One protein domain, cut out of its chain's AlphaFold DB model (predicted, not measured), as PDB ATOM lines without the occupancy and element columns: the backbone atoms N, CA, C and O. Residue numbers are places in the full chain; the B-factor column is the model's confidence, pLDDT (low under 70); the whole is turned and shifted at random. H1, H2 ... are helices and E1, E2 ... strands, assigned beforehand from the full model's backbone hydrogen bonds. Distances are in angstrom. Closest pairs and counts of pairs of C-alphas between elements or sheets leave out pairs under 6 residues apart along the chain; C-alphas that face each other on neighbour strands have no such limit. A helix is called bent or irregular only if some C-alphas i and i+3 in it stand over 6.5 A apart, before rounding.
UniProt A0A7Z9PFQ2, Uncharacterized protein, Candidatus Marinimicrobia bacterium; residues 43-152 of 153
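Overview. This is residues 43 to 152 of the 153 residues of an uncharacterized protein of Candidatus Marinimicrobia bacterium (UniProt A0A7Z9PFQ2). Picture a strongly twisted sheet of four strands, E1, E2, E4 and E3 from edge to edge, with the longest helix, H1, running along one face and the short helix H3 on the other, where the sheet curls round it. Beyond one end of the sheet a small helix, H2, lies far from the rest, near one end of the long axis. The printed part has 110 residues with three named helices and four named strands, in the order E1 E2 H1 E3 E4 H2 H3; the sheet is antiparallel throughout, and the class is mixed, helices and strands. The whole is compact, with a radius of gyration of the C-alphas of 15.0 A, though its outline is elongated, 48 by 28 by 24 A.

Arrangement. Start at the sheet, where E1, residues 43 to 52, and E2, residues 55 to 63, form a hairpin with N 47 and O 59 2.9 A apart. On the other side of E2 is E4, residues 112 to 122, antiparallel at 158 degrees; look for N 60 and O 117, 2.8 A apart. E4 forms a second hairpin with the edge strand E3, residues 103 to 109, where N 105 and O 116 are 2.9 A apart. H1, residues 78 to 91, is on the sheet over E1 and E2 at a height over the sheet of 9.1 A, and on the local plane it stands at 24 degrees to E2, along the strands; the closest C-alphas of H1 and E2, those of Phe 84 and Met 60, are 7.0 A apart. E2, H1 and E3 make a split strand-helix-strand unit, two strands running the same way with E4 between them, and its crossover is right-handed. H3, residues 144 to 150, is on the opposite face, giving three layers, helices on both faces of a sheet; its closest C-alpha pair with E4 is Pro 144 and Val 116, 6.7 A. H2, residues 130 to 134, is not on the sheet and is apart from H1 and H3. In H1 and H3 every O i to N i+4 pair is within hydrogen-bond range; H2 has 0 of 1, and 1 of 2 O i to N i+3 pairs.

Along the chain. Find C-alpha 112 at (1.072, -33.267, 6.570); from there E4 runs 31.0 A to C-alpha 122 at (0.233, -36.572, -24.258). E1 spans 25.8 A, E2 26.0 A, E3 19.1 A and H1 19.9 A. H3, 9.9 A long, ends at C-alpha 150, (6.660, -28.309, -7.076). H2, 7.6 A long, is neither bent nor irregular, but only just: C-alphas 131 and 134 are 6.0 A apart.

Size, cuts and confidence. The two C-alphas farthest apart, those of Ser 69 and Gly 127, are 49.0 A apart. The printed part has no cut; the links E2 to H1 and H1 to E3 are long. Mean pLDDT of the printed part is 72.2, and residues 123 to 148 are among those under 70.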
ATOM      1  N   THR A  43      -7.613 -28.035  -2.431       83.56
ATOM      2  CA  THR A  43      -6.643 -28.047  -3.530       83.56
ATOM      3  C   THR A  43      -5.492 -27.121  -3.171       83.56
ATOM      4  O   THR A  43      -5.676 -25.907  -3.161       83.56
ATOM      5  N   SER A  44      -4.310 -27.686  -2.938       84.69
ATOM      6  CA  SER A  44      -3.086 -26.907  -2.782       84.69
ATOM      7  C   SER A  44      -2.626 -26.353  -4.120       84.69
ATOM      8  O   SER A  44      -2.310 -25.175  -4.226       84.69
ATOM      9  N   SER A  45      -2.567 -27.200  -5.147       83.69
ATOM     10  CA  SER A  45      -2.095 -26.794  -6.469       83.69
ATOM     11  C   SER A  45      -2.636 -27.708  -7.564       83.69
ATOM     12  O   SER A  45      -3.115 -28.819  -7.318       83.69
ATOM     13  N   THR A  46      -2.592 -27.216  -8.799       83.75
ATOM     14  CA  THR A  46      -2.872 -27.996 -10.007       83.75
ATOM     15  C   THR A  46      -1.949 -27.506 -11.108       83.75
ATOM     16  O   THR A  46      -2.000 -26.333 -11.479       83.75
ATOM     17  N   PHE A  47      -1.075 -28.375 -11.597       81.75
ATOM     18  CA  PHE A  47       0.005 -27.995 -12.503       81.75
ATOM     19  C   PHE A  47       0.364 -29.147 -13.436       81.75
ATOM     20  O   PHE A  47       0.094 -30.311 -13.149       81.75
ATOM     21  N   PHE A  48       0.968 -28.798 -14.563       79.75
ATOM     22  CA  PHE A  48       1.462 -29.751 -15.541       79.75
ATOM     23  C   PHE A  48       2.969 -29.928 -15.365       79.75
ATOM     24  O   PHE A  48       3.693 -28.941 -15.216       79.75
ATOM     25  N   VAL A  49       3.432 -31.173 -15.355       80.31
ATOM     26  CA  VAL A  49       4.854 -31.515 -15.375       80.31
ATOM     27  C   VAL A  49       5.172 -32.117 -16.722       80.31
ATOM     28  O   VAL A  49       4.631 -33.157 -17.061       80.31
ATOM     29  N   GLU A  50       6.017 -31.442 -17.488       74.38
ATOM     30  CA  GLU A  50       6.517 -31.963 -18.754       74.38
ATOM     31  C   GLU A  50       7.582 -33.034 -18.481       74.38
ATOM     32  O   GLU A  50       8.556 -32.772 -17.771       74.38
ATOM     33  N   ASP A  51       7.379 -34.221 -19.048       71.62
ATOM     34  CA  ASP A  51       8.294 -35.366 -18.954       71.62
ATOM     35  C   ASP A  51       9.161 -35.463 -20.219       71.62
ATOM     36  O   ASP A  51      10.315 -35.886 -20.188       71.62
ATOM     37  N   SER A  52       8.605 -35.042 -21.358       67.81
ATOM     38  CA  SER A  52       9.303 -34.897 -22.634       67.81
ATOM     39  C   SER A  52       8.577 -33.880 -23.516       67.81
ATOM     40  O   SER A  52       7.457 -33.482 -23.212       67.81
ATOM     41  N   LYS A  53       9.164 -33.557 -24.672       66.56
ATOM     42  CA  LYS A  53       8.658 -32.574 -25.651       66.56
ATOM     43  C   LYS A  53       7.159 -32.690 -25.996       66.56
ATOM     44  O   LYS A  53       6.564 -31.710 -26.440       66.56
ATOM     45  N   TYR A  54       6.564 -33.878 -25.841       66.62
ATOM     46  CA  TYR A  54       5.157 -34.156 -26.157       66.62
ATOM     47  C   TYR A  54       4.421 -34.962 -25.077       66.62
ATOM     48  O   TYR A  54       3.284 -35.368 -25.303       66.62
ATOM     49  N   ASN A  55       5.035 -35.207 -23.916       73.06
ATOM     50  CA  ASN A  55       4.413 -35.960 -22.826       73.06
ATOM     51  C   ASN A  55       4.597 -35.233 -21.503       73.06
ATOM     52  O   ASN A  55       5.618 -34.596 -21.258       73.06
ATOM     53  N   GLY A  56       3.627 -35.396 -20.623       76.62
ATOM     54  CA  GLY A  56       3.758 -34.973 -19.248       76.62
ATOM     55  C   GLY A  56       2.600 -35.449 -18.400       76.62
ATOM     56  O   GLY A  56       1.697 -36.145 -18.859       76.62
ATOM     57  N   THR A  57       2.597 -35.034 -17.149       81.50
ATOM     58  CA  THR A  57       1.594 -35.437 -16.177       81.50
ATOM     59  C   THR A  57       0.903 -34.205 -15.618       81.50
ATOM     60  O   THR A  57       1.539 -33.306 -15.062       81.50
ATOM     61  N   LEU A  58      -0.425 -34.155 -15.744       83.31
ATOM     62  CA  LEU A  58      -1.231 -33.196 -15.000       83.31
ATOM     63  C   LEU A  58      -1.409 -33.714 -13.582       83.31
ATOM     64  O   LEU A  58      -1.966 -34.788 -13.360       83.31
ATOM     65  N   ALA A  59      -0.947 -32.922 -12.627       86.56
ATOM     66  CA  ALA A  59      -0.995 -33.241 -11.219       86.56
ATOM     67  C   ALA A  59      -1.893 -32.259 -10.468       86.56
ATOM     68  O   ALA A  59      -1.879 -31.050 -10.715       86.56
ATOM     69  N   MET A  60      -2.642 -32.773  -9.500       89.06
ATOM     70  CA  MET A  60      -3.332 -31.986  -8.489       89.06
ATOM     71  C   MET A  60      -2.979 -32.504  -7.110       89.06
ATOM     72  O   MET A  60      -3.165 -33.679  -6.811       89.06
ATOM     73  N   VAL A  61      -2.528 -31.596  -6.253       89.00
ATOM     74  CA  VAL A  61      -2.200 -31.904  -4.864       89.00
ATOM     75  C   VAL A  61      -3.328 -31.392  -3.979       89.00
ATOM     76  O   VAL A  61      -3.619 -30.193  -3.962       89.00
ATOM     77  N   VAL A  62      -3.965 -32.296  -3.241       87.81
ATOM     78  CA  VAL A  62      -4.972 -31.982  -2.225       87.81
ATOM     79  C   VAL A  62      -4.339 -32.147  -0.848       87.81
ATOM     80  O   VAL A  62      -3.817 -33.212  -0.525       87.81
ATOM     81  N   LYS A  63      -4.364 -31.082  -0.050       88.12
ATOM     82  CA  LYS A  63      -3.895 -31.058   1.343       88.12
ATOM     83  C   LYS A  63      -5.053 -31.332   2.292       88.12
ATOM     84  O   LYS A  63      -6.212 -31.348   1.868       88.12
ATOM     85  N   ASN A  64      -4.745 -31.480   3.581       85.31
ATOM     86  CA  ASN A  64      -5.744 -31.601   4.646       85.31
ATOM     87  C   ASN A  64      -6.639 -32.842   4.494       85.31
ATOM     88  O   ASN A  64      -7.779 -32.860   4.958       85.31
ATOM     89  N   VAL A  65      -6.135 -33.882   3.827       83.94
ATOM     90  CA  VAL A  65      -6.834 -35.161   3.696       83.94
ATOM     91  C   VAL A  65      -6.617 -36.030   4.927       83.94
ATOM     92  O   VAL A  65      -5.608 -35.937   5.618       83.94
ATOM     93  N   LEU A  66      -7.602 -36.875   5.215       81.75
ATOM     94  CA  LEU A  66      -7.506 -37.832   6.308       81.75
ATOM     95  C   LEU A  66      -6.594 -39.003   5.913       81.75
ATOM     96  O   LEU A  66      -6.566 -39.370   4.736       81.75
ATOM     97  N   PRO A  67      -5.897 -39.623   6.879       78.56
ATOM     98  CA  PRO A  67      -5.072 -40.791   6.611       78.56
ATOM     99  C   PRO A  67      -5.911 -41.977   6.089       78.56
ATOM    100  O   PRO A  67      -7.106 -42.078   6.406       78.56
ATOM    101  N   PRO A  68      -5.304 -42.933   5.354       73.94
ATOM    102  CA  PRO A  68      -6.003 -44.066   4.739       73.94
ATOM    103  C   PRO A  68      -6.729 -44.969   5.740       73.94
ATOM    104  O   PRO A  68      -7.709 -45.628   5.391       73.94
ATOM    105  N   SER A  69      -6.275 -44.980   6.998       73.19
ATOM    106  CA  SER A  69      -6.938 -45.666   8.113       73.19
ATOM    107  C   SER A  69      -8.350 -45.135   8.388       73.19
ATOM    108  O   SER A  69      -9.182 -45.869   8.915       73.19
ATOM    109  N   MET A  70      -8.637 -43.886   8.008       69.44
ATOM    110  CA  MET A  70      -9.942 -43.238   8.153       69.44
ATOM    111  C   MET A  70     -10.697 -43.109   6.825       69.44
ATOM    112  O   MET A  70     -11.926 -43.094   6.832       69.44
ATOM    113  N   ASN A  71      -9.990 -43.007   5.694       68.62
ATOM    114  CA  ASN A  71     -10.593 -43.015   4.363       68.62
ATOM    115  C   ASN A  71      -9.628 -43.595   3.317       68.62
ATOM    116  O   ASN A  71      -8.683 -42.923   2.912       68.62
ATOM    117  N   ARG A  72      -9.886 -44.825   2.857       61.88
ATOM    118  CA  ARG A  72      -9.006 -45.526   1.907       61.88
ATOM    119  C   ARG A  72      -9.000 -44.909   0.509       61.88
ATOM    120  O   ARG A  72      -7.957 -44.915  -0.128       61.88
ATOM    121  N   ASN A  73     -10.137 -44.371   0.059       66.00
ATOM    122  CA  ASN A  73     -10.300 -43.832  -1.288       66.00
ATOM    123  C   ASN A  73     -10.845 -42.409  -1.191       66.00
ATOM    124  O   ASN A  73     -12.047 -42.189  -1.015       66.00
ATOM    125  N   TYR A  74      -9.955 -41.427  -1.298       71.56
ATOM    126  CA  TYR A  74     -10.380 -40.043  -1.420       71.56
ATOM    127  C   TYR A  74     -10.808 -39.792  -2.870       71.56
ATOM    128  O   TYR A  74     -10.022 -39.962  -3.804       71.56
ATOM    129  N   ASN A  75     -12.069 -39.405  -3.061       80.38
ATOM    130  CA  ASN A  75     -12.600 -38.988  -4.355       80.38
ATOM    131  C   ASN A  75     -12.569 -37.462  -4.457       80.38
ATOM    132  O   ASN A  75     -12.851 -36.765  -3.479       80.38
ATOM    133  N   LEU A  76     -12.288 -36.951  -5.657       80.06
ATOM    134  CA  LEU A  76     -12.356 -35.520  -5.941       80.06
ATOM    135  C   LEU A  76     -13.768 -35.001  -5.651       80.06
ATOM    136  O   LEU A  76     -14.757 -35.533  -6.156       80.06
ATOM    137  N   SER A  77     -13.870 -33.915  -4.887       83.50
ATOM    138  CA  SER A  77     -15.109 -33.132  -4.832       83.50
ATOM    139  C   SER A  77     -15.420 -32.525  -6.203       83.50
ATOM    140  O   SER A  77     -14.512 -32.277  -6.998       83.50
ATOM    141  N   ASN A  78     -16.686 -32.190  -6.468       85.50
ATOM    142  CA  ASN A  78     -17.099 -31.587  -7.745       85.50
ATOM    143  C   ASN A  78     -16.279 -30.339  -8.110       85.50
ATOM    144  O   ASN A  78     -15.897 -30.161  -9.264       85.50
ATOM    145  N   ASN A  79     -15.952 -29.500  -7.124       87.56
ATOM    146  CA  ASN A  79     -15.150 -28.297  -7.345       87.56
ATOM    147  C   ASN A  79     -13.697 -28.628  -7.709       87.56
ATOM    148  O   ASN A  79     -13.117 -27.972  -8.574       87.56
ATOM    149  N   GLN A  80     -13.109 -29.641  -7.070       85.94
ATOM    150  CA  GLN A  80     -11.759 -30.108  -7.393       85.94
ATOM    151  C   GLN A  80     -11.735 -30.772  -8.773       85.94
ATOM    152  O   GLN A  80     -10.908 -30.410  -9.601       85.94
ATOM    153  N   ALA A  81     -12.694 -31.650  -9.067       85.56
ATOM    154  CA  ALA A  81     -12.841 -32.273 -10.379       85.56
ATOM    155  C   ALA A  81     -13.004 -31.225 -11.493       85.56
ATOM    156  O   ALA A  81     -12.378 -31.335 -12.545       85.56
ATOM    157  N   LEU A  82     -13.776 -30.158 -11.247       88.62
ATOM    158  CA  LEU A  82     -13.939 -29.057 -12.196       88.62
ATOM    159  C   LEU A  82     -12.643 -28.263 -12.399       88.62
ATOM    160  O   LEU A  82     -12.314 -27.937 -13.538       88.62
ATOM    161  N   LYS A  83     -11.893 -27.963 -11.330       85.44
ATOM    162  CA  LYS A  83     -10.571 -27.315 -11.439       85.44
ATOM    163  C   LYS A  83      -9.594 -28.172 -12.243       85.44
ATOM    164  O   LYS A  83      -8.918 -27.651 -13.125       85.44
ATOM    165  N   PHE A  84      -9.565 -29.474 -11.966       83.69
ATOM    166  CA  PHE A  84      -8.730 -30.440 -12.675       83.69
ATOM    167  C   PHE A  84      -9.083 -30.479 -14.166       83.69
ATOM    168  O   PHE A  84      -8.217 -30.302 -15.020       83.69
ATOM    169  N   LYS A  85     -10.382 -30.599 -14.474       85.25
ATOM    170  CA  LYS A  85     -10.909 -30.592 -15.841       85.25
ATOM    171  C   LYS A  85     -10.565 -29.303 -16.587       85.25
ATOM    172  O   LYS A  85     -10.090 -29.387 -17.708       85.25
ATOM    173  N   ARG A  86     -10.762 -28.129 -15.976       85.88
ATOM    174  CA  ARG A  86     -10.423 -26.840 -16.604       85.88
ATOM    175  C   ARG A  86      -8.947 -26.768 -16.966       85.88
ATOM    176  O   ARG A  86      -8.635 -26.466 -18.104       85.88
ATOM    177  N   LYS A  87      -8.053 -27.138 -16.042       84.31
ATOM    178  CA  LYS A  87      -6.611 -27.112 -16.318       84.31
ATOM    179  C   LYS A  87      -6.226 -28.072 -17.443       84.31
ATOM    180  O   LYS A  87      -5.392 -27.735 -18.272       84.31
ATOM    181  N   ARG A  88      -6.855 -29.248 -17.487       78.44
ATOM    182  CA  ARG A  88      -6.704 -30.196 -18.593       78.44
ATOM    183  C   ARG A  88      -7.188 -29.602 -19.916       78.44
ATOM    184  O   ARG A  88      -6.504 -29.753 -20.916       78.44
ATOM    185  N   ASP A  89      -8.352 -28.963 -19.926       80.25
ATOM    186  CA  ASP A  89      -8.945 -28.386 -21.132       80.25
ATOM    187  C   ASP A  89      -8.136 -27.159 -21.621       80.25
ATOM    188  O   ASP A  89      -7.943 -27.013 -22.823       80.25
ATOM    189  N   ASP A  90      -7.550 -26.361 -20.720       79.94
ATOM    190  CA  ASP A  90      -6.601 -25.286 -21.065       79.94
ATOM    191  C   ASP A  90      -5.352 -25.839 -21.777       79.94
ATOM    192  O   ASP A  90      -4.848 -25.245 -22.726       79.94
ATOM    193  N   LEU A  91      -4.866 -27.011 -21.354       73.19
ATOM    194  CA  LEU A  91      -3.734 -27.696 -21.995       73.19
ATOM    195  C   LEU A  91      -4.101 -28.304 -23.363       73.19
ATOM    196  O   LEU A  91      -3.206 -28.580 -24.159       73.19
ATOM    197  N   LYS A  92      -5.396 -28.488 -23.668       68.50
ATOM    198  CA  LYS A  92      -5.882 -28.967 -24.980       68.50
ATOM    199  C   LYS A  92      -5.833 -27.885 -26.070       68.50
ATOM    200  O   LYS A  92      -6.101 -28.191 -27.227       68.50
ATOM    201  N   ILE A  93      -5.501 -26.634 -25.742       59.16
ATOM    202  CA  ILE A  93      -5.500 -25.525 -26.715       59.16
ATOM    203  C   ILE A  93      -4.371 -25.676 -27.752       59.16
ATOM    204  O   ILE A  93      -4.577 -25.354 -28.922       59.16
ATOM    205  N   ASP A  94      -3.235 -26.266 -27.363       53.69
ATOM    206  CA  ASP A  94      -2.087 -26.493 -28.251       53.69
ATOM    207  C   ASP A  94      -1.969 -27.939 -28.756       53.69
ATOM    208  O   ASP A  94      -1.050 -28.231 -29.523       53.69
ATOM    209  N   GLY A  95      -2.884 -28.848 -28.382       58.88
ATOM    210  CA  GLY A  95      -2.792 -30.231 -28.840       58.88
ATOM    211  C   GLY A  95      -3.853 -31.249 -28.426       58.88
ATOM    212  O   GLY A  95      -4.888 -30.920 -27.857       58.88
ATOM    213  N   TRP A  96      -3.588 -32.526 -28.730       55.06
ATOM    214  CA  TRP A  96      -4.401 -33.670 -28.287       55.06
ATOM    215  C   TRP A  96      -4.028 -34.086 -26.874       55.06
ATOM    216  O   TRP A  96      -2.845 -34.190 -26.586       55.06
ATOM    217  N   VAL A  97      -5.021 -34.413 -26.047       56.25
ATOM    218  CA  VAL A  97      -4.841 -35.012 -24.719       56.25
ATOM    219  C   VAL A  97      -5.442 -36.406 -24.748       56.25
ATOM    220  O   VAL A  97      -6.651 -36.534 -24.941       56.25
ATOM    221  N   SER A  98      -4.625 -37.440 -24.537       53.88
ATOM    222  CA  SER A  98      -5.160 -38.777 -24.271       53.88
ATOM    223  C   SER A  98      -5.805 -38.780 -22.889       53.88
ATOM    224  O   SER A  98      -5.152 -38.416 -21.909       53.88
ATOM    225  N   ASP A  99      -7.064 -39.201 -22.796       55.56
ATOM    226  CA  ASP A  99      -7.790 -39.334 -21.531       55.56
ATOM    227  C   ASP A  99      -7.286 -40.567 -20.753       55.56
ATOM    228  O   ASP A  99      -7.990 -41.561 -20.584       55.56
ATOM    229  N   GLY A 100      -6.034 -40.516 -20.288       60.28
ATOM    230  CA  GLY A 100      -5.503 -41.498 -19.350       60.28
ATOM    231  C   GLY A 100      -6.358 -41.544 -18.083       60.28
ATOM    232  O   GLY A 100      -7.007 -40.558 -17.720       60.28
ATOM    233  N   HIS A 101      -6.368 -42.684 -17.394       72.50
ATOM    234  CA  HIS A 101      -7.080 -42.797 -16.126       72.50
ATOM    235  C   HIS A 101      -6.456 -41.853 -15.097       72.50
ATOM    236  O   HIS A 101      -5.238 -41.830 -14.927       72.50
ATOM    237  N   ILE A 102      -7.298 -41.087 -14.398       76.88
ATOM    238  CA  ILE A 102      -6.849 -40.312 -13.243       76.88
ATOM    239  C   ILE A 102      -6.507 -41.313 -12.143       76.88
ATOM    240  O   ILE A 102      -7.369 -42.073 -11.696       76.88
ATOM    241  N   ARG A 103      -5.250 -41.309 -11.710       82.06
ATOM    242  CA  ARG A 103      -4.775 -42.085 -10.567       82.06
ATOM    243  C   ARG A 103      -4.693 -41.167  -9.364       82.06
ATOM    244  O   ARG A 103      -4.459 -39.971  -9.501       82.06
ATOM    245  N   GLY A 104      -4.961 -41.718  -8.192       83.38
ATOM    246  CA  GLY A 104      -4.979 -40.978  -6.944       83.38
ATOM    247  C   GLY A 104      -4.168 -41.722  -5.903       83.38
ATOM    248  O   GLY A 104      -4.484 -42.874  -5.615       83.38
ATOM    249  N   GLU A 105      -3.148 -41.073  -5.359       86.06
ATOM    250  CA  GLU A 105      -2.215 -41.677  -4.414       86.06
ATOM    251  C   GLU A 105      -2.126 -40.835  -3.141       86.06
ATOM    252  O   GLU A 105      -2.019 -39.606  -3.176       86.06
ATOM    253  N   TYR A 106      -2.204 -41.508  -1.994       85.00
ATOM    254  CA  TYR A 106      -2.026 -40.876  -0.694       85.00
ATOM    255  C   TYR A 106      -0.538 -40.782  -0.353       85.00
ATOM    256  O   TYR A 106       0.202 -41.756  -0.495       85.00
ATOM    257  N   HIS A 107      -0.131 -39.635   0.188       85.31
ATOM    258  CA  HIS A 107       1.224 -39.401   0.668       85.31
ATOM    259  C   HIS A 107       1.226 -38.707   2.026       85.31
ATOM    260  O   HIS A 107       0.389 -37.855   2.323       85.31
ATOM    261  N   GLU A 108       2.230 -39.040   2.826       84.62
ATOM    262  CA  GLU A 108       2.492 -38.433   4.123       84.62
ATOM    263  C   GLU A 108       3.893 -37.827   4.105       84.62
ATOM    264  O   GLU A 108       4.868 -38.506   3.779       84.62
ATOM    265  N   VAL A 109       3.988 -36.530   4.398       81.69
ATOM    266  CA  VAL A 109       5.259 -35.798   4.434       81.69
ATOM    267  C   VAL A 109       5.332 -35.048   5.758       81.69
ATOM    268  O   VAL A 109       4.706 -34.003   5.932       81.69
ATOM    269  N   GLY A 110       6.093 -35.586   6.713       82.38
ATOM    270  CA  GLY A 110       6.073 -35.093   8.092       82.38
ATOM    271  C   GLY A 110       4.697 -35.316   8.724       82.38
ATOM    272  O   GLY A 110       4.164 -36.412   8.638       82.38
ATOM    273  N   ASN A 111       4.105 -34.268   9.308       81.44
ATOM    274  CA  ASN A 111       2.748 -34.314   9.879       81.44
ATOM    275  C   ASN A 111       1.651 -33.896   8.878       81.44
ATOM    276  O   ASN A 111       0.506 -33.668   9.268       81.44
ATOM    277  N   GLU A 112       2.001 -33.711   7.604       82.81
ATOM    278  CA  GLU A 112       1.072 -33.267   6.570       82.81
ATOM    279  C   GLU A 112       0.630 -34.448   5.700       82.81
ATOM    280  O   GLU A 112       1.442 -35.237   5.209       82.81
ATOM    281  N   HIS A 113      -0.678 -34.521   5.474       85.50
ATOM    282  CA  HIS A 113      -1.323 -35.571   4.701       85.50
ATOM    283  C   HIS A 113      -1.802 -35.021   3.358       85.50
ATOM    284  O   HIS A 113      -2.497 -33.997   3.291       85.50
ATOM    285  N   TYR A 114      -1.454 -35.734   2.294       86.69
ATOM    286  CA  TYR A 114      -1.663 -35.333   0.913       86.69
ATOM    287  C   TYR A 114      -2.369 -36.422   0.125       86.69
ATOM    288  O   TYR A 114      -2.138 -37.612   0.329       86.69
ATOM    289  N   TYR A 115      -3.190 -36.002  -0.826       87.62
ATOM    290  CA  TYR A 115      -3.679 -36.867  -1.885       87.62
ATOM    291  C   TYR A 115      -3.298 -36.243  -3.218       87.62
ATOM    292  O   TYR A 115      -3.660 -35.098  -3.505       87.62
ATOM    293  N   VAL A 116      -2.516 -36.969  -4.003       87.69
ATOM    294  CA  VAL A 116      -2.000 -36.518  -5.289       87.69
ATOM    295  C   VAL A 116      -2.779 -37.236  -6.373       87.69
ATOM    296  O   VAL A 116      -2.749 -38.460  -6.464       87.69
ATOM    297  N   TYR A 117      -3.496 -36.468  -7.184       86.62
ATOM    298  CA  TYR A 117      -4.120 -36.975  -8.394       86.62
ATOM    299  C   TYR A 117      -3.201 -36.712  -9.572       86.62
ATOM    300  O   TYR A 117      -2.816 -35.564  -9.795       86.62
ATOM    301  N   SER A 118      -2.875 -37.750 -10.326       84.12
ATOM    302  CA  SER A 118      -2.076 -37.678 -11.540       84.12
ATOM    303  C   SER A 118      -2.889 -38.182 -12.723       84.12
ATOM    304  O   SER A 118      -3.621 -39.170 -12.644       84.12
ATOM    305  N   GLN A 119      -2.782 -37.474 -13.839       81.69
ATOM    306  CA  GLN A 119      -3.292 -37.925 -15.120       81.69
ATOM    307  C   GLN A 119      -2.157 -37.804 -16.137       81.69
ATOM    308  O   GLN A 119      -1.738 -36.676 -16.421       81.69
ATOM    309  N   PRO A 120      -1.648 -38.924 -16.680       77.12
ATOM    310  CA  PRO A 120      -0.686 -38.861 -17.764       77.12
ATOM    311  C   PRO A 120      -1.374 -38.255 -18.986       77.12
ATOM    312  O   PRO A 120      -2.505 -38.606 -19.338       77.12
ATOM    313  N   MET A 121      -0.690 -37.314 -19.615       73.88
ATOM    314  CA  MET A 121      -1.170 -36.566 -20.761       73.88
ATOM    315  C   MET A 121      -0.100 -36.571 -21.843       73.88
ATOM    316  O   MET A 121       1.061 -36.228 -21.626       73.88
ATOM    317  N   ARG A 122      -0.519 -36.916 -23.051       70.12
ATOM    318  CA  ARG A 122       0.233 -36.572 -24.258       70.12
ATOM    319  C   ARG A 122      -0.217 -35.186 -24.708       70.12
ATOM    320  O   ARG A 122      -1.362 -34.829 -24.450       70.12
ATOM    321  N   ILE A 123       0.673 -34.413 -25.321       68.31
ATOM    322  CA  ILE A 123       0.402 -33.096 -25.905       68.31
ATOM    323  C   ILE A 123       0.905 -33.135 -27.349       68.31
ATOM    324  O   ILE A 123       2.101 -33.020 -27.603       68.31
ATOM    325  N   GLY A 124      -0.001 -33.318 -28.309       59.25
ATOM    326  CA  GLY A 124       0.358 -33.306 -29.735       59.25
ATOM    327  C   GLY A 124       0.180 -31.925 -30.357       59.25
ATOM    328  O   GLY A 124      -0.956 -31.493 -30.470       59.25
ATOM    329  N   ARG A 125       1.243 -31.239 -30.796       59.19
ATOM    330  CA  ARG A 125       1.115 -29.907 -31.428       59.19
ATOM    331  C   ARG A 125       0.402 -29.988 -32.786       59.19
ATOM    332  O   ARG A 125       0.620 -30.939 -33.535       59.19
ATOM    333  N   ARG A 126      -0.424 -28.985 -33.130       54.34
ATOM    334  CA  ARG A 126      -1.047 -28.873 -34.470       54.34
ATOM    335  C   ARG A 126       0.019 -29.020 -35.573       54.34
ATOM    336  O   ARG A 126       0.972 -28.247 -35.591       54.34
ATOM    337  N   GLY A 127      -0.177 -29.971 -36.494       53.78
ATOM    338  CA  GLY A 127       0.649 -30.135 -37.702       53.78
ATOM    339  C   GLY A 127       1.763 -31.190 -37.650       53.78
ATOM    340  O   GLY A 127       2.632 -31.158 -38.511       53.78
ATOM    341  N   ILE A 128       1.765 -32.100 -36.672       53.62
ATOM    342  CA  ILE A 128       2.719 -33.222 -36.607       53.62
ATOM    343  C   ILE A 128       1.937 -34.532 -36.783       53.62
ATOM    344  O   ILE A 128       0.916 -34.723 -36.116       53.62
ATOM    345  N   ASP A 129       2.415 -35.394 -37.679       50.25
ATOM    346  CA  ASP A 129       1.754 -36.630 -38.108       50.25
ATOM    347  C   ASP A 129       1.803 -37.707 -37.019       50.25
ATOM    348  O   ASP A 129       2.854 -37.899 -36.411       50.25
ATOM    349  N   LEU A 130       0.681 -38.391 -36.750       51.28
ATOM    350  CA  LEU A 130       0.529 -39.324 -35.615       51.28
ATOM    351  C   LEU A 130       1.502 -40.520 -35.663       51.28
ATOM    352  O   LEU A 130       1.775 -41.123 -34.626       51.28
ATOM    353  N   ASP A 131       2.046 -40.836 -36.835       48.81
ATOM    354  CA  ASP A 131       2.901 -42.005 -37.053       48.81
ATOM    355  C   ASP A 131       4.341 -41.807 -36.545       48.81
ATOM    356  O   ASP A 131       4.964 -42.764 -36.081       48.81
ATOM    357  N   ASP A 132       4.826 -40.560 -36.467       49.22
ATOM    358  CA  ASP A 132       6.103 -40.227 -35.810       49.22
ATOM    359  C   ASP A 132       6.034 -40.405 -34.271       49.22
ATOM    360  O   ASP A 132       7.058 -40.408 -33.582       49.22
ATOM    361  N   TYR A 133       4.827 -40.576 -33.704       48.69
ATOM    362  CA  TYR A 133       4.567 -40.611 -32.255       48.69
ATOM    363  C   TYR A 133       4.558 -42.008 -31.621       48.69
ATOM    364  O   TYR A 133       4.428 -42.116 -30.398       48.69
ATOM    365  N   LEU A 134       4.681 -43.088 -32.401       48.81
ATOM    366  CA  LEU A 134       4.736 -44.455 -31.859       48.81
ATOM    367  C   LEU A 134       6.111 -44.826 -31.276       48.81
ATOM    368  O   LEU A 134       6.290 -45.934 -30.767       48.81
ATOM    369  N   ILE A 135       7.080 -43.905 -31.288       43.44
ATOM    370  CA  ILE A 135       8.388 -44.130 -30.678       43.44
ATOM    371  C   ILE A 135       8.248 -44.070 -29.152       43.44
ATOM    372  O   ILE A 135       7.968 -43.028 -28.563       43.44
ATOM    373  N   ASN A 136       8.435 -45.235 -28.531       45.34
ATOM    374  CA  ASN A 136       8.428 -45.505 -27.095       45.34
ATOM    375  C   ASN A 136       9.093 -44.396 -26.260       45.34
ATOM    376  O   ASN A 136      10.302 -44.402 -26.041       45.34
ATOM    377  N   SER A 137       8.292 -43.475 -25.727       42.56
ATOM    378  CA  SER A 137       8.718 -42.600 -24.637       42.56
ATOM    379  C   SER A 137       8.747 -43.415 -23.345       42.56
ATOM    380  O   SER A 137       7.756 -43.489 -22.627       42.56
ATOM    381  N   THR A 138       9.897 -44.016 -23.053       46.34
ATOM    382  CA  THR A 138      10.269 -44.629 -21.763       46.34
ATOM    383  C   THR A 138      10.697 -43.592 -20.714       46.34
ATOM    384  O   THR A 138      11.366 -43.937 -19.741       46.34
ATOM    385  N   ALA A 139      10.344 -42.313 -20.886       52.16
ATOM    386  CA  ALA A 139      10.553 -41.308 -19.849       52.16
ATOM    387  C   ALA A 139       9.664 -41.648 -18.642       52.16
ATOM    388  O   ALA A 139       8.450 -41.783 -18.786       52.16
ATOM    389  N   GLY A 140      10.289 -41.860 -17.482       55.19
ATOM    390  CA  GLY A 140       9.587 -42.230 -16.257       55.19
ATOM    391  C   GLY A 140       8.605 -41.143 -15.828       55.19
ATOM    392  O   GLY A 140       8.944 -39.962 -15.863       55.19
ATOM    393  N   GLU A 141       7.403 -41.551 -15.420       57.16
ATOM    394  CA  GLU A 141       6.407 -40.643 -14.848       57.16
ATOM    395  C   GLU A 141       6.995 -39.938 -13.607       57.16
ATOM    396  O   GLU A 141       7.709 -40.568 -12.815       57.16
ATOM    397  N   PRO A 142       6.720 -38.637 -13.409       60.75
ATOM    398  CA  PRO A 142       7.275 -37.870 -12.310       60.75
ATOM    399  C   PRO A 142       6.749 -38.441 -11.001       60.75
ATOM    400  O   PRO A 142       5.547 -38.681 -10.843       60.75
ATOM    401  N   THR A 143       7.648 -38.655 -10.039       67.81
ATOM    402  CA  THR A 143       7.236 -39.266  -8.779       67.81
ATOM    403  C   THR A 143       6.309 -38.315  -8.019       67.81
ATOM    404  O   THR A 143       6.500 -37.094  -8.057       67.81
ATOM    405  N   PRO A 144       5.332 -38.826  -7.255       64.44
ATOM    406  CA  PRO A 144       4.450 -37.973  -6.463       64.44
ATOM    407  C   PRO A 144       5.181 -37.023  -5.502       64.44
ATOM    408  O   PRO A 144       4.698 -35.928  -5.217       64.44
ATOM    409  N   ILE A 145       6.380 -37.393  -5.041       68.31
ATOM    410  CA  ILE A 145       7.231 -36.540  -4.200       68.31
ATOM    411  C   ILE A 145       7.718 -35.305  -4.974       68.31
ATOM    412  O   ILE A 145       7.730 -34.202  -4.419       68.31
ATOM    413  N   ASP A 146       8.074 -35.455  -6.249       67.31
ATOM    414  CA  ASP A 146       8.480 -34.335  -7.107       67.31
ATOM    415  C   ASP A 146       7.308 -33.383  -7.366       67.31
ATOM    416  O   ASP A 146       7.473 -32.159  -7.375       67.31
ATOM    417  N   LEU A 147       6.099 -33.942  -7.474       69.12
ATOM    418  CA  LEU A 147       4.858 -33.180  -7.593       69.12
ATOM    419  C   LEU A 147       4.581 -32.366  -6.317       69.12
ATOM    420  O   LEU A 147       4.294 -31.167  -6.382       69.12
ATOM    421  N   ILE A 148       4.734 -32.971  -5.137       65.00
ATOM    422  CA  ILE A 148       4.547 -32.267  -3.860       65.00
ATOM    423  C   ILE A 148       5.571 -31.134  -3.705       65.00
ATOM    424  O   ILE A 148       5.189 -30.029  -3.315       65.00
ATOM    425  N   LYS A 149       6.847 -31.353  -4.051       71.81
ATOM    426  CA  LYS A 149       7.877 -30.298  -4.004       71.81
ATOM    427  C   LYS A 149       7.523 -29.113  -4.903       71.81
ATOM    428  O   LYS A 149       7.565 -27.978  -4.437       71.81
ATOM    429  N   LYS A 150       7.100 -29.367  -6.149       66.06
ATOM    430  CA  LYS A 150       6.660 -28.309  -7.076       66.06
ATOM    431  C   LYS A 150       5.418 -27.557  -6.591       66.06
ATOM    432  O   LYS A 150       5.251 -26.402  -6.942       66.06
ATOM    433  N   SER A 151       4.567 -28.175  -5.766       63.06
ATOM    434  CA  SER A 151       3.386 -27.512  -5.188       63.06
ATOM    435  C   SER A 151       3.683 -26.510  -4.065       63.06
ATOM    436  O   SER A 151       2.775 -25.775  -3.675       63.06
ATOM    437  N   LYS A 152       4.894 -26.538  -3.487       58.81
ATOM    438  CA  LYS A 152       5.314 -25.655  -2.383       58.81
ATOM    439  C   LYS A 152       6.057 -24.393  -2.862       58.81
ATOM    440  O   LYS A 152       6.363 -23.556  -2.017       58.81
TER     441      LYS A 152